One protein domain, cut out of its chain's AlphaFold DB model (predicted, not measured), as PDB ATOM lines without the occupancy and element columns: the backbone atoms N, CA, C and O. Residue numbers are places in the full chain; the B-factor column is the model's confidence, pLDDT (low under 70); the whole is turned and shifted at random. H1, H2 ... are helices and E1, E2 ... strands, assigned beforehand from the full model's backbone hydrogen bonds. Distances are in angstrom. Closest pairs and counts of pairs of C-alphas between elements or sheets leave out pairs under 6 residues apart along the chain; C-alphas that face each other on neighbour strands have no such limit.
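Overview. This is residues 3 to 123 and 135 to 165 of the 505 residues of the protein "Hypothetical protein" of Rotaria sp. Silwood2 (UniProt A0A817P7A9). Two sheets lie partly face to face with their strands crossed: a strongly twisted one of E5, E4, E7, E6 and a small one of E1, E3, E2, orders as written, both mixed. H1 covers the small sheet's outer face; H2 packs on E5, away from the small sheet. The 152 printed residues, under half in named elements, run E1 H1 E2 E3 E4 E5 H2 E6 E7, class mixed. The whole is compact, radius of gyration of the C-alphas 15.9 A, with spans of 45 by 30 by 28 A.

Along the chain. Find C-alpha 70 at (-50.076, -20.499, 1.512); E4 runs 19.3 A to residue 76. E5 is residues 82 to 88, 19.7 A; H2 93 to 104, 16.1 A; E6 111 to 117, 18.5 A; E7 159 to 164, 16.5 A. E1, residues 3 to 5, 6.5 A, begins at (-63.877, -22.669, 13.062); H1 is 19 to 30, 15.9 A; E2 37 to 41, 12.4 A; E3 60 to 65, 17.0 A.

Arrangement. Look for these pairs within hydrogen-bond range: N 73 and O 85, 2.9 A, in the antiparallel hairpin E4 and E5; N 76 and O 160, 2.8 A, in parallel E4 and E7; N 114 and O 161, 2.9 A, in antiparallel E7 and E6. E5, H2, E6 form a split strand-helix-strand unit, E4 and E7 between its strands, with a right-handed crossover. H2 is on this sheet, two layers, at a height over the sheet of 4.5 A, only just above its level; the closest C-alphas of H2 and E5, Leu 96 and Leu 87, are 6.9 A apart. The sheets form a sandwich, two sheets face to face, strands at 41 degrees; the closest C-alphas of E3 and E4, Val 64 and Leu 72, are 6.7 A apart. In the small sheet find N 5 and O 61, 2.8 A, in parallel E1 and E3, and N 40 and O 62, 2.8 A, in the antiparallel hairpin E2 and E3. H1 is on it, two layers, height over the sheet 9.4 A, across the strands at 67 degrees to E3 on the local plane. In H1 and H2 every O i to N i+4 pair is within hydrogen-bond range.

Size, cuts and confidence. The C-alphas farthest apart, Gln 16 and Glu 143, are 48.1 A apart. Residues 124 to 134 are not printed; C-alphas 123 and 135 stand 25.6 A apart across this cut, in the link E6 to E7. Links E1 to H1 and E2 to E3 are long. Confidence is under 70 at residues 117 to 123, 135 to 145 and 148 to 153.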
ATOM      1  N   SER A   3     -63.928 -22.734  14.525       93.69
ATOM      2  CA  SER A   3     -63.877 -22.669  13.062       93.69
ATOM      3  C   SER A   3     -62.442 -22.473  12.582       93.69
ATOM      4  O   SER A   3     -61.750 -21.551  13.018       93.69
ATOM      5  N   LEU A   4     -62.007 -23.333  11.665       92.81
ATOM      6  CA  LEU A   4     -60.675 -23.347  11.079       92.81
ATOM      7  C   LEU A   4     -60.694 -22.633   9.726       92.81
ATOM      8  O   LEU A   4     -61.377 -23.044   8.789       92.81
ATOM      9  N   GLN A   5     -59.922 -21.561   9.607       92.69
ATOM     10  CA  GLN A   5     -59.744 -20.797   8.378       92.69
ATOM     11  C   GLN A   5     -58.396 -21.142   7.726       92.69
ATOM     12  O   GLN A   5     -57.404 -21.285   8.444       92.69
ATOM     13  N   PRO A   6     -58.314 -21.218   6.382       86.94
ATOM     14  CA  PRO A   6     -59.336 -20.807   5.409       86.94
ATOM     15  C   PRO A   6     -60.337 -21.899   4.985       86.94
ATOM     16  O   PRO A   6     -61.203 -21.617   4.165       86.94
ATOM     17  N   THR A   7     -60.225 -23.139   5.468       89.75
ATOM     18  CA  THR A   7     -61.010 -24.268   4.924       89.75
ATOM     19  C   THR A   7     -62.485 -24.248   5.335       89.75
ATOM     20  O   THR A   7     -63.320 -24.837   4.653       89.75
ATOM     21  N   GLY A   8     -62.819 -23.572   6.437       90.25
ATOM     22  CA  GLY A   8     -64.171 -23.487   6.985       90.25
ATOM     23  C   GLY A   8     -64.589 -24.701   7.824       90.25
ATOM     24  O   GLY A   8     -65.708 -24.707   8.335       90.25
ATOM     25  N   ASN A   9     -63.716 -25.703   7.999       93.81
ATOM     26  CA  ASN A   9     -63.968 -26.848   8.882       93.81
ATOM     27  C   ASN A   9     -64.195 -26.381  10.322       93.81
ATOM     28  O   ASN A   9     -63.721 -25.319  10.733       93.81
ATOM     29  N   VAL A  10     -64.904 -27.185  11.110       93.50
ATOM     30  CA  VAL A  10     -65.202 -26.851  12.503       93.50
ATOM     31  C   VAL A  10     -64.878 -28.043  13.383       93.50
ATOM     32  O   VAL A  10     -65.364 -29.140  13.130       93.50
ATOM     33  N   ILE A  11     -64.101 -27.811  14.438       93.50
ATOM     34  CA  ILE A  11     -63.770 -28.832  15.434       93.50
ATOM     35  C   ILE A  11     -64.452 -28.541  16.773       93.50
ATOM     36  O   ILE A  11     -64.732 -27.389  17.135       93.50
ATOM     37  N   GLN A  12     -64.761 -29.603  17.511       91.31
ATOM     38  CA  GLN A  12     -65.276 -29.520  18.874       91.31
ATOM     39  C   GLN A  12     -64.101 -29.446  19.842       91.31
ATOM     40  O   GLN A  12     -63.285 -30.355  19.877       91.31
ATOM     41  N   VAL A  13     -64.029 -28.352  20.598       88.75
ATOM     42  CA  VAL A  13     -63.016 -28.120  21.632       88.75
ATOM     43  C   VAL A  13     -63.709 -27.637  22.902       88.75
ATOM     44  O   VAL A  13     -64.718 -26.921  22.818       88.75
ATOM     45  N   THR A  14     -63.181 -28.044  24.049       86.25
ATOM     46  CA  THR A  14     -63.568 -27.595  25.388       86.25
ATOM     47  C   THR A  14     -62.598 -26.526  25.895       86.25
ATOM     48  O   THR A  14     -61.483 -26.388  25.399       86.25
ATOM     49  N   ASP A  15     -63.015 -25.750  26.891       82.62
ATOM     50  CA  ASP A  15     -62.187 -24.734  27.558       82.62
ATOM     51  C   ASP A  15     -61.018 -25.332  28.365       82.62
ATOM     52  O   ASP A  15     -60.095 -24.612  28.748       82.62
ATOM     53  N   GLN A  16     -61.053 -26.648  28.600       85.50
ATOM     54  CA  GLN A  16     -60.018 -27.419  29.287       85.50
ATOM     55  C   GLN A  16     -59.070 -28.143  28.323       85.50
ATOM     56  O   GLN A  16     -58.086 -28.733  28.774       85.50
ATOM     57  N   ASP A  17     -59.339 -28.117  27.014       88.25
ATOM     58  CA  ASP A  17     -58.482 -28.785  26.039       88.25
ATOM     59  C   ASP A  17     -57.162 -28.006  25.886       88.25
ATOM     60  O   ASP A  17     -57.184 -26.823  25.523       88.25
ATOM     61  N   PRO A  18     -55.997 -28.633  26.136       91.31
ATOM     62  CA  PRO A  18     -54.712 -27.999  25.871       91.31
ATOM     63  C   PRO A  18     -54.473 -27.862  24.363       91.31
ATOM     64  O   PRO A  18     -55.035 -28.606  23.552       91.31
ATOM     65  N   LEU A  19     -53.574 -26.953  23.977       89.94
ATOM     66  CA  LEU A  19     -53.189 -26.718  22.582       89.94
ATOM     67  C   LEU A  19     -52.815 -28.015  21.843       89.94
ATOM     68  O   LEU A  19     -53.187 -28.185  20.684       89.94
ATOM     69  N   SER A  20     -52.136 -28.946  22.515       90.88
ATOM     70  CA  SER A  20     -51.797 -30.266  21.964       90.88
ATOM     71  C   SER A  20     -53.021 -31.089  21.536       90.88
ATOM     72  O   SER A  20     -53.003 -31.690  20.461       90.88
ATOM     73  N   THR A  21     -54.104 -31.082  22.319       92.81
ATOM     74  CA  THR A  21     -55.375 -31.731  21.950       92.81
ATOM     75  C   THR A  21     -55.994 -31.046  20.735       92.81
ATOM     76  O   THR A  21     -56.405 -31.713  19.786       92.81
ATOM     77  N   ILE A  22     -55.995 -29.710  20.713       91.38
ATOM     78  CA  ILE A  22     -56.510 -28.925  19.583       91.38
ATOM     79  C   ILE A  22     -55.732 -29.262  18.297       91.38
ATOM     80  O   ILE A  22     -56.339 -29.531  17.264       91.38
ATOM     81  N   GLN A  23     -54.400 -29.315  18.350       92.62
ATOM     82  CA  GLN A  23     -53.549 -29.669  17.208       92.62
ATOM     83  C   GLN A  23     -53.798 -31.099  16.699       92.62
ATOM     84  O   GLN A  23     -53.798 -31.327  15.485       92.62
ATOM     85  N   GLN A  24     -54.039 -32.060  17.598       93.94
ATOM     86  CA  GLN A  24     -54.394 -33.433  17.218       93.94
ATOM     87  C   GLN A  24     -55.734 -33.482  16.480       93.94
ATOM     88  O   GLN A  24     -55.802 -34.053  15.392       93.94
ATOM     89  N   LEU A  25     -56.761 -32.807  17.001       94.19
ATOM     90  CA  LEU A  25     -58.063 -32.698  16.337       94.19
ATOM     91  C   LEU A  25     -57.937 -32.052  14.950       94.19
ATOM     92  O   LEU A  25     -58.554 -32.505  13.987       94.19
ATOM     93  N   ILE A  26     -57.084 -31.032  14.807       93.62
ATOM     94  CA  ILE A  26     -56.816 -30.415  13.502       93.62
ATOM     95  C   ILE A  26     -56.094 -31.386  12.556       93.62
ATOM     96  O   ILE A  26     -56.402 -31.419  11.364       93.62
ATOM     97  N   GLN A  27     -55.157 -32.198  13.049       94.94
ATOM     98  CA  GLN A  27     -54.498 -33.217  12.230       94.94
ATOM     99  C   GLN A  27     -55.499 -34.274  11.748       94.94
ATOM    100  O   GLN A  27     -55.424 -34.713  10.598       94.94
ATOM    101  N   GLU A  28     -56.434 -34.689  12.598       94.44
ATOM    102  CA  GLU A  28     -57.476 -35.643  12.227       94.44
ATOM    103  C   GLU A  28     -58.410 -35.075  11.155       94.44
ATOM    104  O   GLU A  28     -58.691 -35.772  10.176       94.44
ATOM    105  N   GLU A  29     -58.807 -33.810  11.298       95.31
ATOM    106  CA  GLU A  29     -59.745 -33.129  10.405       95.31
ATOM    107  C   GLU A  29     -59.100 -32.715   9.067       95.31
ATOM    108  O   GLU A  29     -59.615 -33.030   7.996       95.31
ATOM    109  N   LEU A  30     -57.945 -32.040   9.104       92.81
ATOM    110  CA  LEU A  30     -57.300 -31.437   7.926       92.81
ATOM    111  C   LEU A  30     -56.145 -32.264   7.348       92.81
ATOM    112  O   LEU A  30     -55.597 -31.905   6.306       92.81
ATOM    113  N   LYS A  31     -55.741 -33.353   8.015       93.88
ATOM    114  CA  LYS A  31     -54.583 -34.191   7.640       93.88
ATOM    115  C   LYS A  31     -53.251 -33.431   7.574       93.88
ATOM    116  O   LYS A  31     -52.324 -33.864   6.891       93.88
ATOM    117  N   ILE A  32     -53.130 -32.324   8.311       91.81
ATOM    118  CA  ILE A  32     -51.880 -31.565   8.462       91.81
ATOM    119  C   ILE A  32     -51.145 -32.093   9.703       91.81
ATOM    120  O   ILE A  32     -51.688 -31.965  10.802       91.81
ATOM    121  N   PRO A  33     -49.933 -32.666   9.576       92.12
ATOM    122  CA  PRO A  33     -49.180 -33.151  10.734       92.12
ATOM    123  C   PRO A  33     -48.887 -32.025  11.731       92.12
ATOM    124  O   PRO A  33     -48.540 -30.929  11.284       92.12
ATOM    125  N   VAL A  34     -48.993 -32.287  13.040       88.56
ATOM    126  CA  VAL A  34     -48.805 -31.279  14.108       88.56
ATOM    127  C   VAL A  34     -47.523 -30.462  13.918       88.56
ATOM    128  O   VAL A  34     -47.552 -29.239  14.015       88.56
ATOM    129  N   GLU A  35     -46.409 -31.091  13.538       86.25
ATOM    130  CA  GLU A  35     -45.120 -30.420  13.334       86.25
ATOM    131  C   GLU A  35     -45.088 -29.429  12.153       86.25
ATOM    132  O   GLU A  35     -44.173 -28.606  12.045       86.25
ATOM    133  N   HIS A  36     -46.076 -29.502  11.259       88.75
ATOM    134  CA  HIS A  36     -46.250 -28.588  10.132       88.75
ATOM    135  C   HIS A  36     -47.388 -27.591  10.345       88.75
ATOM    136  O   HIS A  36     -47.561 -26.697   9.517       88.75
ATOM    137  N   GLN A  37     -48.162 -27.717  11.422       90.81
ATOM    138  CA  GLN A  37     -49.256 -26.801  11.707       90.81
ATOM    139  C   GLN A  37     -48.703 -25.446  12.145       90.81
ATOM    140  O   GLN A  37     -47.937 -25.335  13.101       90.81
ATOM    141  N   LEU A  38     -49.111 -24.388  11.450       90.00
ATOM    142  CA  LEU A  38     -48.947 -23.026  11.935       90.00
ATOM    143  C   LEU A  38     -50.317 -22.491  12.336       90.00
ATOM    144  O   LEU A  38     -51.133 -22.192  11.465       90.00
ATOM    145  N   LEU A  39     -50.549 -22.390  13.645       91.19
ATOM    146  CA  LEU A  39     -51.827 -21.989  14.223       91.19
ATOM    147  C   LEU A  39     -51.764 -20.556  14.757       91.19
ATOM    148  O   LEU A  39     -50.924 -20.226  15.597       91.19
ATOM    149  N   PHE A  40     -52.682 -19.719  14.286       91.25
ATOM    150  CA  PHE A  40     -52.928 -18.378  14.802       91.25
ATOM    151  C   PHE A  40     -54.323 -18.324  15.431       91.25
ATOM    152  O   PHE A  40     -55.323 -18.608  14.768       91.25
ATOM    153  N   MET A  41     -54.378 -17.958  16.706       89.75
ATOM    154  CA  MET A  41     -55.592 -17.865  17.522       89.75
ATOM    155  C   MET A  41     -55.348 -16.820  18.616       89.75
ATOM    156  O   MET A  41     -54.195 -16.591  18.965       89.75
ATOM    157  N   GLU A  42     -56.386 -16.180  19.161       87.00
ATOM    158  CA  GLU A  42     -56.231 -15.207  20.261       87.00
ATOM    159  C   GLU A  42     -55.213 -14.085  19.958       87.00
ATOM    160  O   GLU A  42     -54.439 -13.671  20.819       87.00
ATOM    161  N   ASP A  43     -55.207 -13.605  18.710       86.56
ATOM    162  CA  ASP A  43     -54.333 -12.540  18.198       86.56
ATOM    163  C   ASP A  43     -52.819 -12.855  18.211       86.56
ATOM    164  O   ASP A  43     -51.989 -11.968  17.971       86.56
ATOM    165  N   GLU A  44     -52.437 -14.120  18.431       87.19
ATOM    166  CA  GLU A  44     -51.044 -14.568  18.455       87.19
ATOM    167  C   GLU A  44     -50.823 -15.950  17.813       87.19
ATOM    168  O   GLU A  44     -51.727 -16.768  17.630       87.19
ATOM    169  N   PHE A  45     -49.566 -16.223  17.451       87.81
ATOM    170  CA  PHE A  45     -49.151 -17.555  17.018       87.81
ATOM    171  C   PHE A  45     -48.948 -18.468  18.223       87.81
ATOM    172  O   PHE A  45     -48.133 -18.169  19.097       87.81
ATOM    173  N   GLN A  46     -49.637 -19.604  18.215       88.62
ATOM    174  CA  GLN A  46     -49.647 -20.550  19.325       88.62
ATOM    175  C   GLN A  46     -48.401 -21.444  19.293       88.62
ATOM    176  O   GLN A  46     -47.999 -21.921  18.229       88.62
ATOM    177  N   LYS A  47     -47.752 -21.619  20.452       78.81
ATOM    178  CA  LYS A  47     -46.463 -22.332  20.577       78.81
ATOM    179  C   LYS A  47     -46.331 -23.224  21.812       78.81
ATOM    180  O   LYS A  47     -45.424 -24.048  21.829       78.81
ATOM    181  N   ASP A  48     -47.138 -23.007  22.847       80.75
ATOM    182  CA  ASP A  48     -47.059 -23.768  24.095       80.75
ATOM    183  C   ASP A  48     -48.119 -24.871  24.103       80.75
ATOM    184  O   ASP A  48     -49.310 -24.608  24.254       80.75
ATOM    185  N   ASP A  49     -47.673 -26.113  23.939       78.88
ATOM    186  CA  ASP A  49     -48.533 -27.294  23.818       78.88
ATOM    187  C   ASP A  49     -49.372 -27.582  25.079       78.88
ATOM    188  O   ASP A  49     -50.334 -28.357  25.009       78.88
ATOM    189  N   GLN A  50     -49.016 -26.977  26.223       78.69
ATOM    190  CA  GLN A  50     -49.734 -27.083  27.501       78.69
ATOM    191  C   GLN A  50     -50.705 -25.921  27.748       78.69
ATOM    192  O   GLN A  50     -51.457 -25.946  28.723       78.69
ATOM    193  N   GLN A  51     -50.703 -24.897  26.891       85.56
ATOM    194  CA  GLN A  51     -51.592 -23.752  27.024       85.56
ATOM    195  C   GLN A  51     -53.050 -24.183  26.855       85.56
ATOM    196  O   GLN A  51     -53.406 -24.841  25.879       85.56
ATOM    197  N   ILE A  52     -53.889 -23.771  27.803       84.75
ATOM    198  CA  ILE A  52     -55.347 -23.905  27.749       84.75
ATOM    199  C   ILE A  52     -55.978 -22.545  27.447       84.75
ATOM    200  O   ILE A  52     -55.386 -21.500  27.735       84.75
ATOM    201  N   PHE A  53     -57.190 -22.553  26.892       83.88
ATOM    202  CA  PHE A  53     -57.892 -21.341  26.451       83.88
ATOM    203  C   PHE A  53     -59.222 -21.151  27.199       83.88
ATOM    204  O   PHE A  53     -60.296 -21.225  26.593       83.88
ATOM    205  N   PRO A  54     -59.184 -20.890  28.522       75.19
ATOM    206  CA  PRO A  54     -60.385 -20.592  29.280       75.19
ATOM    207  C   PRO A  54     -60.926 -19.231  28.828       75.19
ATOM    208  O   PRO A  54     -60.303 -18.196  29.064       75.19
ATOM    209  N   ASN A  55     -62.102 -19.235  28.200       77.69
ATOM    210  CA  ASN A  55     -62.753 -18.064  27.595       77.69
ATOM    211  C   ASN A  55     -62.052 -17.529  26.333       77.69
ATOM    212  O   ASN A  55     -61.573 -16.396  26.312       77.69
ATOM    213  N   LEU A  56     -62.045 -18.337  25.266       78.75
ATOM    214  CA  LEU A  56     -61.692 -17.891  23.912       78.75
ATOM    215  C   LEU A  56     -62.391 -16.565  23.569       78.75
ATOM    216  O   LEU A  56     -63.621 -16.475  23.609       78.75
ATOM    217  N   LYS A  57     -61.614 -15.543  23.195       76.88
ATOM    218  CA  LYS A  57     -62.144 -14.265  22.698       76.88
ATOM    219  C   LYS A  57     -62.834 -14.446  21.352       76.88
ATOM    220  O   LYS A  57     -63.728 -13.675  21.007       76.88
ATOM    221  N   SER A  58     -62.403 -15.444  20.582       80.81
ATOM    222  CA  SER A  58     -62.941 -15.753  19.265       80.81
ATOM    223  C   SER A  58     -62.995 -17.258  19.027       80.81
ATOM    224  O   SER A  58     -62.038 -17.983  19.275       80.81
ATOM    225  N   ASN A  59     -64.093 -17.727  18.437       87.38
ATOM    226  CA  ASN A  59     -64.246 -19.114  17.989       87.38
ATOM    227  C   ASN A  59     -63.579 -19.369  16.624       87.38
ATOM    228  O   ASN A  59     -64.000 -20.263  15.888       87.38
ATOM    229  N   LEU A  60     -62.576 -18.572  16.253       90.56
ATOM    230  CA  LEU A  60     -61.946 -18.599  14.941       90.56
ATOM    231  C   LEU A  60     -60.433 -18.775  15.071       90.56
ATOM    232  O   LEU A  60     -59.768 -18.027  15.785       90.56
ATOM    233  N   ALA A  61     -59.897 -19.742  14.332       91.94
ATOM    234  CA  ALA A  61     -58.471 -20.014  14.254       91.94
ATOM    235  C   ALA A  61     -58.019 -20.074  12.798       91.94
ATOM    236  O   ALA A  61     -58.694 -20.652  11.949       91.94
ATOM    237  N   HIS A  62     -56.858 -19.500  12.508       93.31
ATOM    238  CA  HIS A  62     -56.235 -19.602  11.195       93.31
ATOM    239  C   HIS A  62     -55.137 -20.653  11.228       93.31
ATOM    240  O   HIS A  62     -54.236 -20.579  12.064       93.31
ATOM    241  N   ILE A  63     -55.198 -21.608  10.302       92.94
ATOM    242  CA  ILE A  63     -54.213 -22.676  10.195       92.94
ATOM    243  C   ILE A  63     -53.786 -22.916   8.753       92.94
ATOM    244  O   ILE A  63     -54.598 -22.943   7.829       92.94
ATOM    245  N   VAL A  64     -52.481 -23.098   8.571       92.50
ATOM    246  CA  VAL A  64     -51.872 -23.494   7.298       92.50
ATOM    247  C   VAL A  64     -50.837 -24.593   7.520       92.50
ATOM    248  O   VAL A  64     -50.210 -24.663   8.580       92.50
ATOM    249  N   ASP A  65     -50.620 -25.425   6.499       90.56
ATOM    250  CA  ASP A  65     -49.434 -26.284   6.421       90.56
ATOM    251  C   ASP A  65     -48.214 -25.400   6.127       90.56
ATOM    252  O   ASP A  65     -48.134 -24.753   5.079       90.56
ATOM    253  N   ALA A  66     -47.239 -25.387   7.037       85.56
ATOM    254  CA  ALA A  66     -46.013 -24.607   6.916       85.56
ATOM    255  C   ALA A  66     -45.189 -24.930   5.652       85.56
ATOM    256  O   ALA A  66     -44.394 -24.097   5.209       85.56
ATOM    257  N   ARG A  67     -45.378 -26.116   5.054       83.88
ATOM    258  CA  ARG A  67     -44.741 -26.558   3.798       83.88
ATOM    259  C   ARG A  67     -45.600 -26.295   2.560       83.88
ATOM    260  O   ARG A  67     -45.136 -26.511   1.437       83.88
ATOM    261  N   GLY A  68     -46.832 -25.840   2.759       84.44
ATOM    262  CA  GLY A  68     -47.813 -25.602   1.713       84.44
ATOM    263  C   GLY A  68     -47.490 -24.420   0.793       84.44
ATOM    264  O   GLY A  68     -46.403 -23.825   0.785       84.44
ATOM    265  N   SER A  69     -48.471 -24.084  -0.044       85.56
ATOM    266  CA  SER A  69     -48.420 -22.945  -0.969       85.56
ATOM    267  C   SER A  69     -48.897 -21.628  -0.354       85.56
ATOM    268  O   SER A  69     -48.677 -20.580  -0.958       85.56
ATOM    269  N   ILE A  70     -49.513 -21.667   0.828       88.56
ATOM    270  CA  ILE A  70     -50.076 -20.499   1.512       88.56
ATOM    271  C   ILE A  70     -49.197 -20.170   2.718       88.56
ATOM    272  O   ILE A  70     -48.906 -21.040   3.537       88.56
ATOM    273  N   ALA A  71     -48.765 -18.917   2.822       87.44
ATOM    274  CA  ALA A  71     -48.131 -18.400   4.025       87.44
ATOM    275  C   ALA A  71     -49.181 -17.735   4.922       87.44
ATOM    276  O   ALA A  71     -50.103 -17.091   4.430       87.44
ATOM    277  N   LEU A  72     -49.013 -17.864   6.233       90.81
ATOM    278  CA  LEU A  72     -49.772 -17.179   7.267       90.81
ATOM    279  C   LEU A  72     -48.825 -16.238   8.018       90.81
ATOM    280  O   LEU A  72     -47.844 -16.653   8.636       90.81
ATOM    281  N   LEU A  73     -49.116 -14.950   7.932       90.75
ATOM    282  CA  LEU A  73     -48.378 -13.873   8.582       90.75
ATOM    283  C   LEU A  73     -49.272 -13.205   9.625       90.75
ATOM    284  O   LEU A  73     -50.495 -13.254   9.518       90.75
ATOM    285  N   CYS A  74     -48.668 -12.555  10.612       91.94
ATOM    286  CA  CYS A  74     -49.376 -11.672  11.532       91.94
ATOM    287  C   CYS A  74     -49.046 -10.224  11.177       91.94
ATOM    288  O   CYS A  74     -47.874  -9.852  11.153       91.94
ATOM    289  N   ILE A  75     -50.062  -9.401  10.940       92.94
ATOM    290  CA  ILE A  75     -49.916  -7.964  10.723       92.94
ATOM    291  C   ILE A  75     -50.363  -7.238  11.989       92.94
ATOM    292  O   ILE A  75     -51.520  -7.334  12.384       92.94
ATOM    293  N   GLU A  76     -49.443  -6.530  12.641       92.12
ATOM    294  CA  GLU A  76     -49.777  -5.562  13.687       92.12
ATOM    295  C   GLU A  76     -50.178  -4.251  13.005       92.12
ATOM    296  O   GLU A  76     -49.350  -3.592  12.375       92.12
ATOM    297  N   LEU A  77     -51.462  -3.911  13.091       92.19
ATOM    298  CA  LEU A  77     -52.054  -2.710  12.512       92.19
ATOM    299  C   LEU A  77     -51.625  -1.444  13.285       92.19
ATOM    300  O   LEU A  77     -51.147  -1.543  14.421       92.19
ATOM    301  N   PRO A  78     -51.819  -0.237  12.718       89.50
ATOM    302  CA  PRO A  78     -51.438   1.024  13.365       89.50
ATOM    303  C   PRO A  78     -52.030   1.212  14.770       89.50
ATOM    304  O   PRO A  78     -51.359   1.724  15.665       89.50
ATOM    305  N   ASN A  79     -53.249   0.714  14.991       88.00
ATOM    306  CA  ASN A  79     -53.943   0.710  16.282       88.00
ATOM    307  C   ASN A  79     -53.442  -0.364  17.278       88.00
ATOM    308  O   ASN A  79     -54.064  -0.571  18.318       88.00
ATOM    309  N   LYS A  80     -52.338  -1.057  16.967       88.12
ATOM    310  CA  LYS A  80     -51.716  -2.138  17.756       88.12
ATOM    311  C   LYS A  80     -52.491  -3.448  17.836       88.12
ATOM    312  O   LYS A  80     -52.040  -4.373  18.510       88.12
ATOM    313  N   THR A  81     -53.593  -3.580  17.106       90.69
ATOM    314  CA  THR A  81     -54.271  -4.872  16.960       90.69
ATOM    315  C   THR A  81     -53.483  -5.788  16.027       90.69
ATOM    316  O   THR A  81     -52.846  -5.330  15.077       90.69
ATOM    317  N   ARG A  82     -53.500  -7.093  16.298       91.38
ATOM    318  CA  ARG A  82     -52.823  -8.098  15.476       91.38
ATOM    319  C   ARG A  82     -53.845  -8.880  14.680       91.38
ATOM    320  O   ARG A  82     -54.828  -9.354  15.229       91.38
ATOM    321  N   GLN A  83     -53.612  -8.994  13.380       92.44
ATOM    322  CA  GLN A  83     -54.528  -9.649  12.460       92.44
ATOM    323  C   GLN A  83     -53.779 -10.652  11.576       92.44
ATOM    324  O   GLN A  83     -52.696 -10.343  11.071       92.44
ATOM    325  N   PRO A  84     -54.341 -11.845  11.343       93.38
ATOM    326  CA  PRO A  84     -53.735 -12.831  10.463       93.38
ATOM    327  C   PRO A  84     -53.885 -12.400   9.000       93.38
ATOM    328  O   PRO A  84     -54.917 -11.866   8.597       93.38
ATOM    329  N   LEU A  85     -52.870 -12.669   8.184       93.88
ATOM    330  CA  LEU A  85     -52.863 -12.425   6.745       93.88
ATOM    331  C   LEU A  85     -52.393 -13.683   6.015       93.88
ATOM    332  O   LEU A  85     -51.273 -14.149   6.222       93.88
ATOM    333  N   LEU A  86     -53.255 -14.212   5.148       92.12
ATOM    334  CA  LEU A  86     -52.929 -15.325   4.261       92.12
ATOM    335  C   LEU A  86     -52.342 -14.785   2.956       92.12
ATOM    336  O   LEU A  86     -52.858 -13.816   2.401       92.12
ATOM    337  N   LEU A  87     -51.267 -15.406   2.475       90.19
ATOM    338  CA  LEU A  87     -50.557 -14.991   1.270       90.19
ATOM    339  C   LEU A  87     -50.254 -16.185   0.360       90.19
ATOM    340  O   LEU A  87     -49.484 -17.083   0.715       90.19
ATOM    341  N   ASP A  88     -50.808 -16.149  -0.848       86.69
ATOM    342  CA  ASP A  88     -50.539 -17.138  -1.889       86.69
ATOM    343  C   ASP A  88     -49.164 -16.943  -2.540       86.69
ATOM    344  O   ASP A  88     -48.592 -15.847  -2.575       86.69
ATOM    345  N   ARG A  89     -48.611 -18.027  -3.096       81.75
ATOM    346  CA  ARG A  89     -47.412 -17.944  -3.943       81.75
ATOM    347  C   ARG A  89     -47.712 -17.151  -5.233       81.75
ATOM    348  O   ARG A  89     -48.782 -17.317  -5.806       81.75
ATOM    349  N   PRO A  90     -46.746 -16.374  -5.763       82.75
ATOM    350  CA  PRO A  90     -45.385 -16.207  -5.262       82.75
ATOM    351  C   PRO A  90     -45.324 -15.256  -4.059       82.75
ATOM    352  O   PRO A  90     -45.909 -14.177  -4.059       82.75
ATOM    353  N   TRP A  91     -44.555 -15.636  -3.041       81.56
ATOM    354  CA  TRP A  91     -44.353 -14.819  -1.849       81.56
ATOM    355  C   TRP A  91     -43.379 -13.680  -2.158       81.56
ATOM    356  O   TRP A  91     -42.164 -13.841  -2.063       81.56
ATOM    357  N   MET A  92     -43.916 -12.542  -2.589       82.50
ATOM    358  CA  MET A  92     -43.166 -11.325  -2.921       82.50
ATOM    359  C   MET A  92     -43.620 -10.169  -2.035       82.50
ATOM    360  O   MET A  92     -44.784 -10.129  -1.633       82.50
ATOM    361  N   VAL A  93     -42.731  -9.205  -1.778       79.31
ATOM    362  CA  VAL A  93     -43.076  -7.981  -1.030       79.31
ATOM    363  C   VAL A  93     -44.232  -7.237  -1.707       79.31
ATOM    364  O   VAL A  93     -45.185  -6.840  -1.044       79.31
ATOM    365  N   SER A  94     -44.235  -7.158  -3.041       80.12
ATOM    366  CA  SER A  94     -45.350  -6.586  -3.807       80.12
ATOM    367  C   SER A  94     -46.697  -7.274  -3.544       80.12
ATOM    368  O   SER A  94     -47.733  -6.614  -3.533       80.12
ATOM    369  N   ASN A  95     -46.704  -8.596  -3.338       86.50
ATOM    370  CA  ASN A  95     -47.924  -9.358  -3.069       86.50
ATOM    371  C   ASN A  95     -48.376  -9.183  -1.618       86.50
ATOM    372  O   ASN A  95     -49.570  -9.059  -1.376       86.50
ATOM    373  N   LEU A  96     -47.432  -9.099  -0.677       87.12
ATOM    374  CA  LEU A  96     -47.714  -8.745   0.712       87.12
ATOM    375  C   LEU A  96     -48.378  -7.365   0.809       87.12
ATOM    376  O   LEU A  96     -49.442  -7.247   1.409       87.12
ATOM    377  N   ASN A  97     -47.804  -6.347   0.163       87.12
ATOM    378  CA  ASN A  97     -48.354  -4.991   0.182       87.12
ATOM    379  C   ASN A  97     -49.777  -4.939  -0.400       87.12
ATOM    380  O   ASN A  97     -50.671  -4.312   0.172       87.12
ATOM    381  N   LYS A  98     -50.007  -5.644  -1.518       88.31
ATOM    382  CA  LYS A  98     -51.341  -5.792  -2.122       88.31
ATOM    383  C   LYS A  98     -52.318  -6.509  -1.193       88.31
ATOM    384  O   LYS A  98     -53.456  -6.076  -1.078       88.31
ATOM    385  N   ALA A  99     -51.884  -7.573  -0.521       91.00
ATOM    386  CA  ALA A  99     -52.725  -8.320   0.407       91.00
ATOM    387  C   ALA A  99     -53.105  -7.476   1.640       91.00
ATOM    388  O   ALA A  99     -54.251  -7.526   2.082       91.00
ATOM    389  N   ILE A 100     -52.184  -6.648   2.153       91.25
ATOM    390  CA  ILE A 100     -52.469  -5.675   3.223       91.25
ATOM    391  C   ILE A 100     -53.496  -4.639   2.754       91.25
ATOM    392  O   ILE A 100     -54.460  -4.373   3.468       91.25
ATOM    393  N   GLU A 101     -53.332  -4.091   1.549       91.50
ATOM    394  CA  GLU A 101     -54.281  -3.125   0.984       91.50
ATOM    395  C   GLU A 101     -55.677  -3.737   0.807       91.50
ATOM    396  O   GLU A 101     -56.670  -3.143   1.213       91.50
ATOM    397  N   GLN A 102     -55.761  -4.946   0.250       90.88
ATOM    398  CA  GLN A 102     -57.032  -5.631   0.009       90.88
ATOM    399  C   GLN A 102     -57.753  -6.006   1.303       90.88
ATOM    400  O   GLN A 102     -58.973  -5.880   1.382       90.88
ATOM    401  N   ARG A 103     -57.014  -6.482   2.312       92.56
ATOM    402  CA  ARG A 103     -57.604  -6.970   3.562       92.56
ATOM    403  C   ARG A 103     -57.911  -5.852   4.556       92.56
ATOM    404  O   ARG A 103     -58.911  -5.937   5.257       92.56
ATOM    405  N   PHE A 104     -57.054  -4.836   4.636       93.56
ATOM    406  CA  PHE A 104     -57.106  -3.811   5.687       93.56
ATOM    407  C   PHE A 104     -57.312  -2.389   5.153       93.56
ATOM    408  O   PHE A 104     -57.493  -1.453   5.929       93.56
ATOM    409  N   GLY A 105     -57.304  -2.201   3.835       92.81
ATOM    410  CA  GLY A 105     -57.660  -0.938   3.196       92.81
ATOM    411  C   GLY A 105     -56.539   0.097   3.105       92.81
ATOM    412  O   GLY A 105     -56.764   1.152   2.517       92.81
ATOM    413  N   TYR A 106     -55.352  -0.168   3.658       92.00
ATOM    414  CA  TYR A 106     -54.227   0.775   3.641       92.00
ATOM    415  C   TYR A 106     -53.525   0.787   2.281       92.00
ATOM    416  O   TYR A 106     -53.002  -0.239   1.842       92.00
ATOM    417  N   ALA A 107     -53.468   1.952   1.635       89.50
ATOM    418  CA  ALA A 107     -52.859   2.122   0.323       89.50
ATOM    419  C   ALA A 107     -51.386   1.717   0.329       89.50
ATOM    420  O   ALA A 107     -50.649   2.103   1.233       89.50
ATOM    421  N   ILE A 108     -50.923   1.025  -0.716       86.19
ATOM    422  CA  ILE A 108     -49.519   0.577  -0.802       86.19
ATOM    423  C   ILE A 108     -48.525   1.738  -0.615       86.19
ATOM    424  O   ILE A 108     -47.493   1.566   0.026       86.19
ATOM    425  N   LEU A 109     -48.845   2.933  -1.122       83.19
ATOM    426  CA  LEU A 109     -48.006   4.134  -0.992       83.19
ATOM    427  C   LEU A 109     -47.861   4.634   0.458       83.19
ATOM    428  O   LEU A 109     -46.891   5.323   0.776       83.19
ATOM    429  N   ALA A 110     -48.819   4.285   1.318       86.19
ATOM    430  CA  ALA A 110     -48.879   4.686   2.717       86.19
ATOM    431  C   ALA A 110     -48.140   3.716   3.654       86.19
ATOM    432  O   ALA A 110     -47.816   4.065   4.791       86.19
ATOM    433  N   GLN A 111     -47.935   2.477   3.196       87.44
ATOM    434  CA  GLN A 111     -47.464   1.371   4.021       87.44
ATOM    435  C   GLN A 111     -45.972   1.507   4.343       87.44
ATOM    436  O   GLN A 111     -45.126   1.664   3.463       87.44
ATOM    437  N   GLN A 112     -45.635   1.354   5.620       84.88
ATOM    438  CA  GLN A 112     -44.278   1.112   6.094       84.88
ATOM    439  C   GLN A 112     -44.275  -0.166   6.926       84.88
ATOM    440  O   GLN A 112     -44.953  -0.256   7.946       84.88
ATOM    441  N   LEU A 113     -43.527  -1.172   6.475       83.88
ATOM    442  CA  LEU A 113     -43.512  -2.492   7.099       83.88
ATOM    443  C   LEU A 113     -42.222  -2.706   7.890       83.88
ATOM    444  O   LEU A 113     -41.126  -2.565   7.348       83.88
ATOM    445  N   GLN A 114     -42.358  -3.102   9.154       81.75
ATOM    446  CA  GLN A 114     -41.242  -3.426  10.036       81.75
ATOM    447  C   GLN A 114     -41.435  -4.808  10.666       81.75
ATOM    448  O   GLN A 114     -42.457  -5.093  11.278       81.75
ATOM    449  N   LEU A 115     -40.429  -5.677  10.569       80.00
ATOM    450  CA  LEU A 115     -40.443  -6.959  11.272       80.00
ATOM    451  C   LEU A 115     -40.250  -6.720  12.780       80.00
ATOM    452  O   LEU A 115     -39.258  -6.112  13.181       80.00
ATOM    453  N   GLN A 116     -41.186  -7.191  13.606       70.00
ATOM    454  CA  GLN A 116     -41.168  -6.946  15.055       70.00
ATOM    455  C   GLN A 116     -40.211  -7.891  15.790       70.00
ATOM    456  O   GLN A 116     -39.465  -7.428  16.641       70.00
ATOM    457  N   ASN A 117     -40.189  -9.189  15.453       57.47
ATOM    458  CA  ASN A 117     -39.238 -10.184  15.964       57.47
ATOM    459  C   ASN A 117     -39.248 -11.449  15.082       57.47
ATOM    460  O   ASN A 117     -40.240 -11.746  14.417       57.47
ATOM    461  N   GLY A 118     -38.120 -12.170  15.054       49.16
ATOM    462  CA  GLY A 118     -37.883 -13.330  14.189       49.16
ATOM    463  C   GLY A 118     -38.952 -14.419  14.309       49.16
ATOM    464  O   GLY A 118     -39.503 -14.658  15.382       49.16
ATOM    465  N   ALA A 119     -39.231 -15.069  13.182       42.66
ATOM    466  CA  ALA A 119     -40.196 -16.152  13.063       42.66
ATOM    467  C   ALA A 119     -40.063 -17.231  14.152       42.66
ATOM    468  O   ALA A 119     -38.966 -17.421  14.691       42.66
ATOM    469  N   PRO A 120     -41.137 -17.994  14.440       40.62
ATOM    470  CA  PRO A 120     -41.018 -19.230  15.199       40.62
ATOM    471  C   PRO A 120     -39.887 -20.060  14.586       40.62
ATOM    472  O   PRO A 120     -39.921 -20.410  13.405       40.62
ATOM    473  N   THR A 121     -38.834 -20.329  15.354       38.75
ATOM    474  CA  THR A 121     -37.801 -21.257  14.913       38.75
ATOM    475  C   THR A 121     -38.422 -22.643  14.898       38.75
ATOM    476  O   THR A 121     -38.475 -23.309  15.928       38.75
ATOM    477  N   TYR A 122     -38.899 -23.080  13.736       37.53
ATOM    478  CA  TYR A 122     -39.194 -24.486  13.514       37.53
ATOM    479  C   TYR A 122     -37.912 -25.278  13.723       37.53
ATOM    480  O   TYR A 122     -36.845 -24.906  13.214       37.53
ATOM    481  N   ASN A 123     -38.022 -26.365  14.478       37.00
ATOM    482  CA  ASN A 123     -36.926 -27.259  14.800       37.00
ATOM    483  C   ASN A 123     -36.508 -28.034  13.533       37.00
ATOM    484  O   ASN A 123     -36.769 -29.216  13.370       37.00
ATOM    485  N   ILE A 135     -31.835  -3.263  12.377       32.09
ATOM    486  CA  ILE A 135     -32.662  -2.120  12.015       32.09
ATOM    487  C   ILE A 135     -32.922  -2.221  10.508       32.09
ATOM    488  O   ILE A 135     -31.983  -2.132   9.713       32.09
ATOM    489  N   PHE A 136     -34.179  -2.406  10.105       37.75
ATOM    490  CA  PHE A 136     -34.578  -2.298   8.705       37.75
ATOM    491  C   PHE A 136     -34.454  -0.831   8.273       37.75
ATOM    492  O   PHE A 136     -35.375  -0.033   8.417       37.75
ATOM    493  N   ARG A 137     -33.287  -0.457   7.746       35.62
ATOM    494  CA  ARG A 137     -33.160   0.685   6.836       35.62
ATOM    495  C   ARG A 137     -33.485   0.170   5.444       35.62
ATOM    496  O   ARG A 137     -32.610  -0.400   4.806       35.62
ATOM    497  N   ASN A 138     -34.746   0.287   5.044       36.12
ATOM    498  CA  ASN A 138     -35.185   0.662   3.698       36.12
ATOM    499  C   ASN A 138     -36.707   0.516   3.636       36.12
ATOM    500  O   ASN A 138     -37.250  -0.576   3.766       36.12
ATOM    501  N   PHE A 139     -37.383   1.647   3.458       42.94
ATOM    502  CA  PHE A 139     -38.791   1.711   3.097       42.94
ATOM    503  C   PHE A 139     -38.967   0.985   1.757       42.94
ATOM    504  O   PHE A 139     -38.424   1.447   0.752       42.94
ATOM    505  N   PHE A 140     -39.653  -0.159   1.738       44.34
ATOM    506  CA  PHE A 140     -39.921  -0.865   0.483       44.34
ATOM    507  C   PHE A 140     -40.861  -0.006  -0.372       44.34
ATOM    508  O   PHE A 140     -41.945   0.366   0.080       44.34
ATOM    509  N   LYS A 141     -40.434   0.356  -1.586       43.47
ATOM    510  CA  LYS A 141     -41.281   1.085  -2.544       43.47
ATOM    511  C   LYS A 141     -42.133   0.078  -3.322       43.47
ATOM    512  O   LYS A 141     -41.811  -1.102  -3.410       43.47
ATOM    513  N   THR A 142     -43.214   0.566  -3.924       43.44
ATOM    514  CA  THR A 142     -44.228  -0.151  -4.732       43.44
ATOM    515  C   THR A 142     -43.705  -1.144  -5.783       43.44
ATOM    516  O   THR A 142     -44.481  -1.966  -6.265       43.44
ATOM    517  N   GLU A 143     -42.419  -1.094  -6.135       45.34
ATOM    518  CA  GLU A 143     -41.785  -1.884  -7.198       45.34
ATOM    519  C   GLU A 143     -40.846  -2.990  -6.686       45.34
ATOM    520  O   GLU A 143     -40.185  -3.651  -7.485       45.34
ATOM    521  N   ASP A 144     -40.778  -3.239  -5.374       54.66
ATOM    522  CA  ASP A 144     -39.897  -4.272  -4.827       54.66
ATOM    523  C   ASP A 144     -40.371  -5.691  -5.203       54.66
ATOM    524  O   ASP A 144     -41.189  -6.325  -4.531       54.66
ATOM    525  N   THR A 145     -39.789  -6.235  -6.274       59.56
ATOM    526  CA  THR A 145     -39.969  -7.622  -6.745       59.56
ATOM    527  C   THR A 145     -39.203  -8.643  -5.894       59.56
ATOM    528  O   THR A 145     -38.927  -9.764  -6.333       59.56
ATOM    529  N   GLN A 146     -38.791  -8.260  -4.684       70.88
ATOM    530  CA  GLN A 146     -38.008  -9.116  -3.804       70.88
ATOM    531  C   GLN A 146     -38.869 -10.274  -3.295       70.88
ATOM    532  O   GLN A 146     -39.988 -10.089  -2.804       70.88
ATOM    533  N   LYS A 147     -38.330 -11.492  -3.396       74.25
ATOM    534  CA  LYS A 147     -38.952 -12.681  -2.810       74.25
ATOM    535  C   LYS A 147     -38.862 -12.605  -1.290       74.25
ATOM    536  O   LYS A 147     -37.772 -12.403  -0.747       74.25
ATOM    537  N   LEU A 148     -39.980 -12.867  -0.618       68.38
ATOM    538  CA  LEU A 148     -40.000 -13.138   0.814       68.38
ATOM    539  C   LEU A 148     -39.134 -14.377   1.060       68.38
ATOM    540  O   LEU A 148     -39.402 -15.466   0.548       68.38
ATOM    541  N   SER A 149     -38.007 -14.177   1.729       64.62
ATOM    542  CA  SER A 149     -36.947 -15.171   1.839       64.62
ATOM    543  C   SER A 149     -36.087 -14.901   3.068       64.62
ATOM    544  O   SER A 149     -36.273 -13.924   3.790       64.62
ATOM    545  N   ARG A 150     -35.058 -15.727   3.283       54.88
ATOM    546  CA  ARG A 150     -34.062 -15.486   4.339       54.88
ATOM    547  C   ARG A 150     -33.348 -14.133   4.216       54.88
ATOM    548  O   ARG A 150     -32.848 -13.653   5.225       54.88
ATOM    549  N   GLN A 151     -33.303 -13.531   3.023       57.84
ATOM    550  CA  GLN A 151     -32.731 -12.195   2.822       57.84
ATOM    551  C   GLN A 151     -33.644 -11.095   3.375       57.84
ATOM    552  O   GLN A 151     -33.146 -10.159   3.989       57.84
ATOM    553  N   THR A 152     -34.965 -11.237   3.228       60.12
ATOM    554  CA  THR A 152     -35.944 -10.309   3.823       60.12
ATOM    555  C   THR A 152     -36.280 -10.657   5.275       60.12
ATOM    556  O   THR A 152     -36.903  -9.858   5.961       60.12
ATOM    557  N   GLN A 153     -35.886 -11.850   5.743       67.50
ATOM    558  CA  GLN A 153     -36.183 -12.423   7.067       67.50
ATOM    559  C   GLN A 153     -37.681 -12.624   7.368       67.50
ATOM    560  O   GLN A 153     -38.029 -13.091   8.452       67.50
ATOM    561  N   ILE A 154     -38.557 -12.341   6.402       72.62
ATOM    562  CA  ILE A 154     -39.992 -12.613   6.476       72.62
ATOM    563  C   ILE A 154     -40.216 -14.052   6.020       72.62
ATOM    564  O   ILE A 154     -39.950 -14.398   4.866       72.62
ATOM    565  N   VAL A 155     -40.704 -14.888   6.930       76.12
ATOM    566  CA  VAL A 155     -41.069 -16.281   6.657       76.12
ATOM    567  C   VAL A 155     -42.456 -16.571   7.230       76.12
ATOM    568  O   VAL A 155     -43.075 -15.717   7.861       76.12
ATOM    569  N   ASN A 156     -42.959 -17.779   6.989       83.19
ATOM    570  CA  ASN A 156     -44.240 -18.208   7.537       83.19
ATOM    571  C   ASN A 156     -44.243 -18.074   9.075       83.19
ATOM    572  O   ASN A 156     -43.271 -18.464   9.726       83.19
ATOM    573  N   GLY A 157     -45.290 -17.480   9.646       82.44
ATOM    574  CA  GLY A 157     -45.385 -17.205  11.084       82.44
ATOM    575  C   GLY A 157     -44.709 -15.912  11.558       82.44
ATOM    576  O   GLY A 157     -44.640 -15.668  12.761       82.44
ATOM    577  N   SER A 158     -44.170 -15.082  10.661       84.25
ATOM    578  CA  SER A 158     -43.598 -13.780  11.030       84.25
ATOM    579  C   SER A 158     -44.671 -12.764  11.444       84.25
ATOM    580  O   SER A 158     -45.739 -12.691  10.833       84.25
ATOM    581  N   THR A 159     -44.334 -11.918  12.425       86.50
ATOM    582  CA  THR A 159     -45.125 -10.737  12.810       86.50
ATOM    583  C   THR A 159     -44.521  -9.466  12.221       86.50
ATOM    584  O   THR A 159     -43.356  -9.143  12.467       86.50
ATOM    585  N   ILE A 160     -45.326  -8.735  11.459       87.38
ATOM    586  CA  ILE A 160     -44.950  -7.531  10.721       87.38
ATOM    587  C   ILE A 160     -45.792  -6.373  11.255       87.38
ATOM    588  O   ILE A 160     -47.015  -6.422  11.196       87.38
ATOM    589  N   ALA A 161     -45.152  -5.331  11.773       87.75
ATOM    590  CA  ALA A 161     -45.815  -4.084  12.121       87.75
ATOM    591  C   ALA A 161     -45.996  -3.200  10.891       87.75
ATOM    592  O   ALA A 161     -45.050  -2.978  10.134       87.75
ATOM    593  N   LEU A 162     -47.213  -2.692  10.729       89.56
ATOM    594  CA  LEU A 162     -47.586  -1.694   9.742       89.56
ATOM    595  C   LEU A 162     -47.622  -0.316  10.414       89.56
ATOM    596  O   LEU A 162     -48.452  -0.063  11.288       89.56
ATOM    597  N   SER A 163     -46.747   0.588   9.982       88.06
ATOM    598  CA  SER A 163     -46.856   2.023  10.249       88.06
ATOM    599  C   SER A 163     -47.303   2.769   8.994       88.06
ATOM    600  O   SER A 163     -47.077   2.319   7.870       88.06
ATOM    601  N   ILE A 164     -47.963   3.912   9.187       88.06
ATOM    602  CA  ILE A 164     -48.475   4.753   8.104       88.06
ATOM    603  C   ILE A 164     -47.648   6.035   8.037       88.06
ATOM    604  O   ILE A 164     -47.432   6.696   9.051       88.06
ATOM    605  N   ASN A 165     -47.172   6.384   6.844       82.94
ATOM    606  CA  ASN A 165     -46.271   7.522   6.612       82.94
ATOM    607  C   ASN A 165     -46.979   8.818   6.188       82.94
ATOM    608  O   ASN A 165     -46.343   9.721   5.647       82.94
TER     609      ASN A 165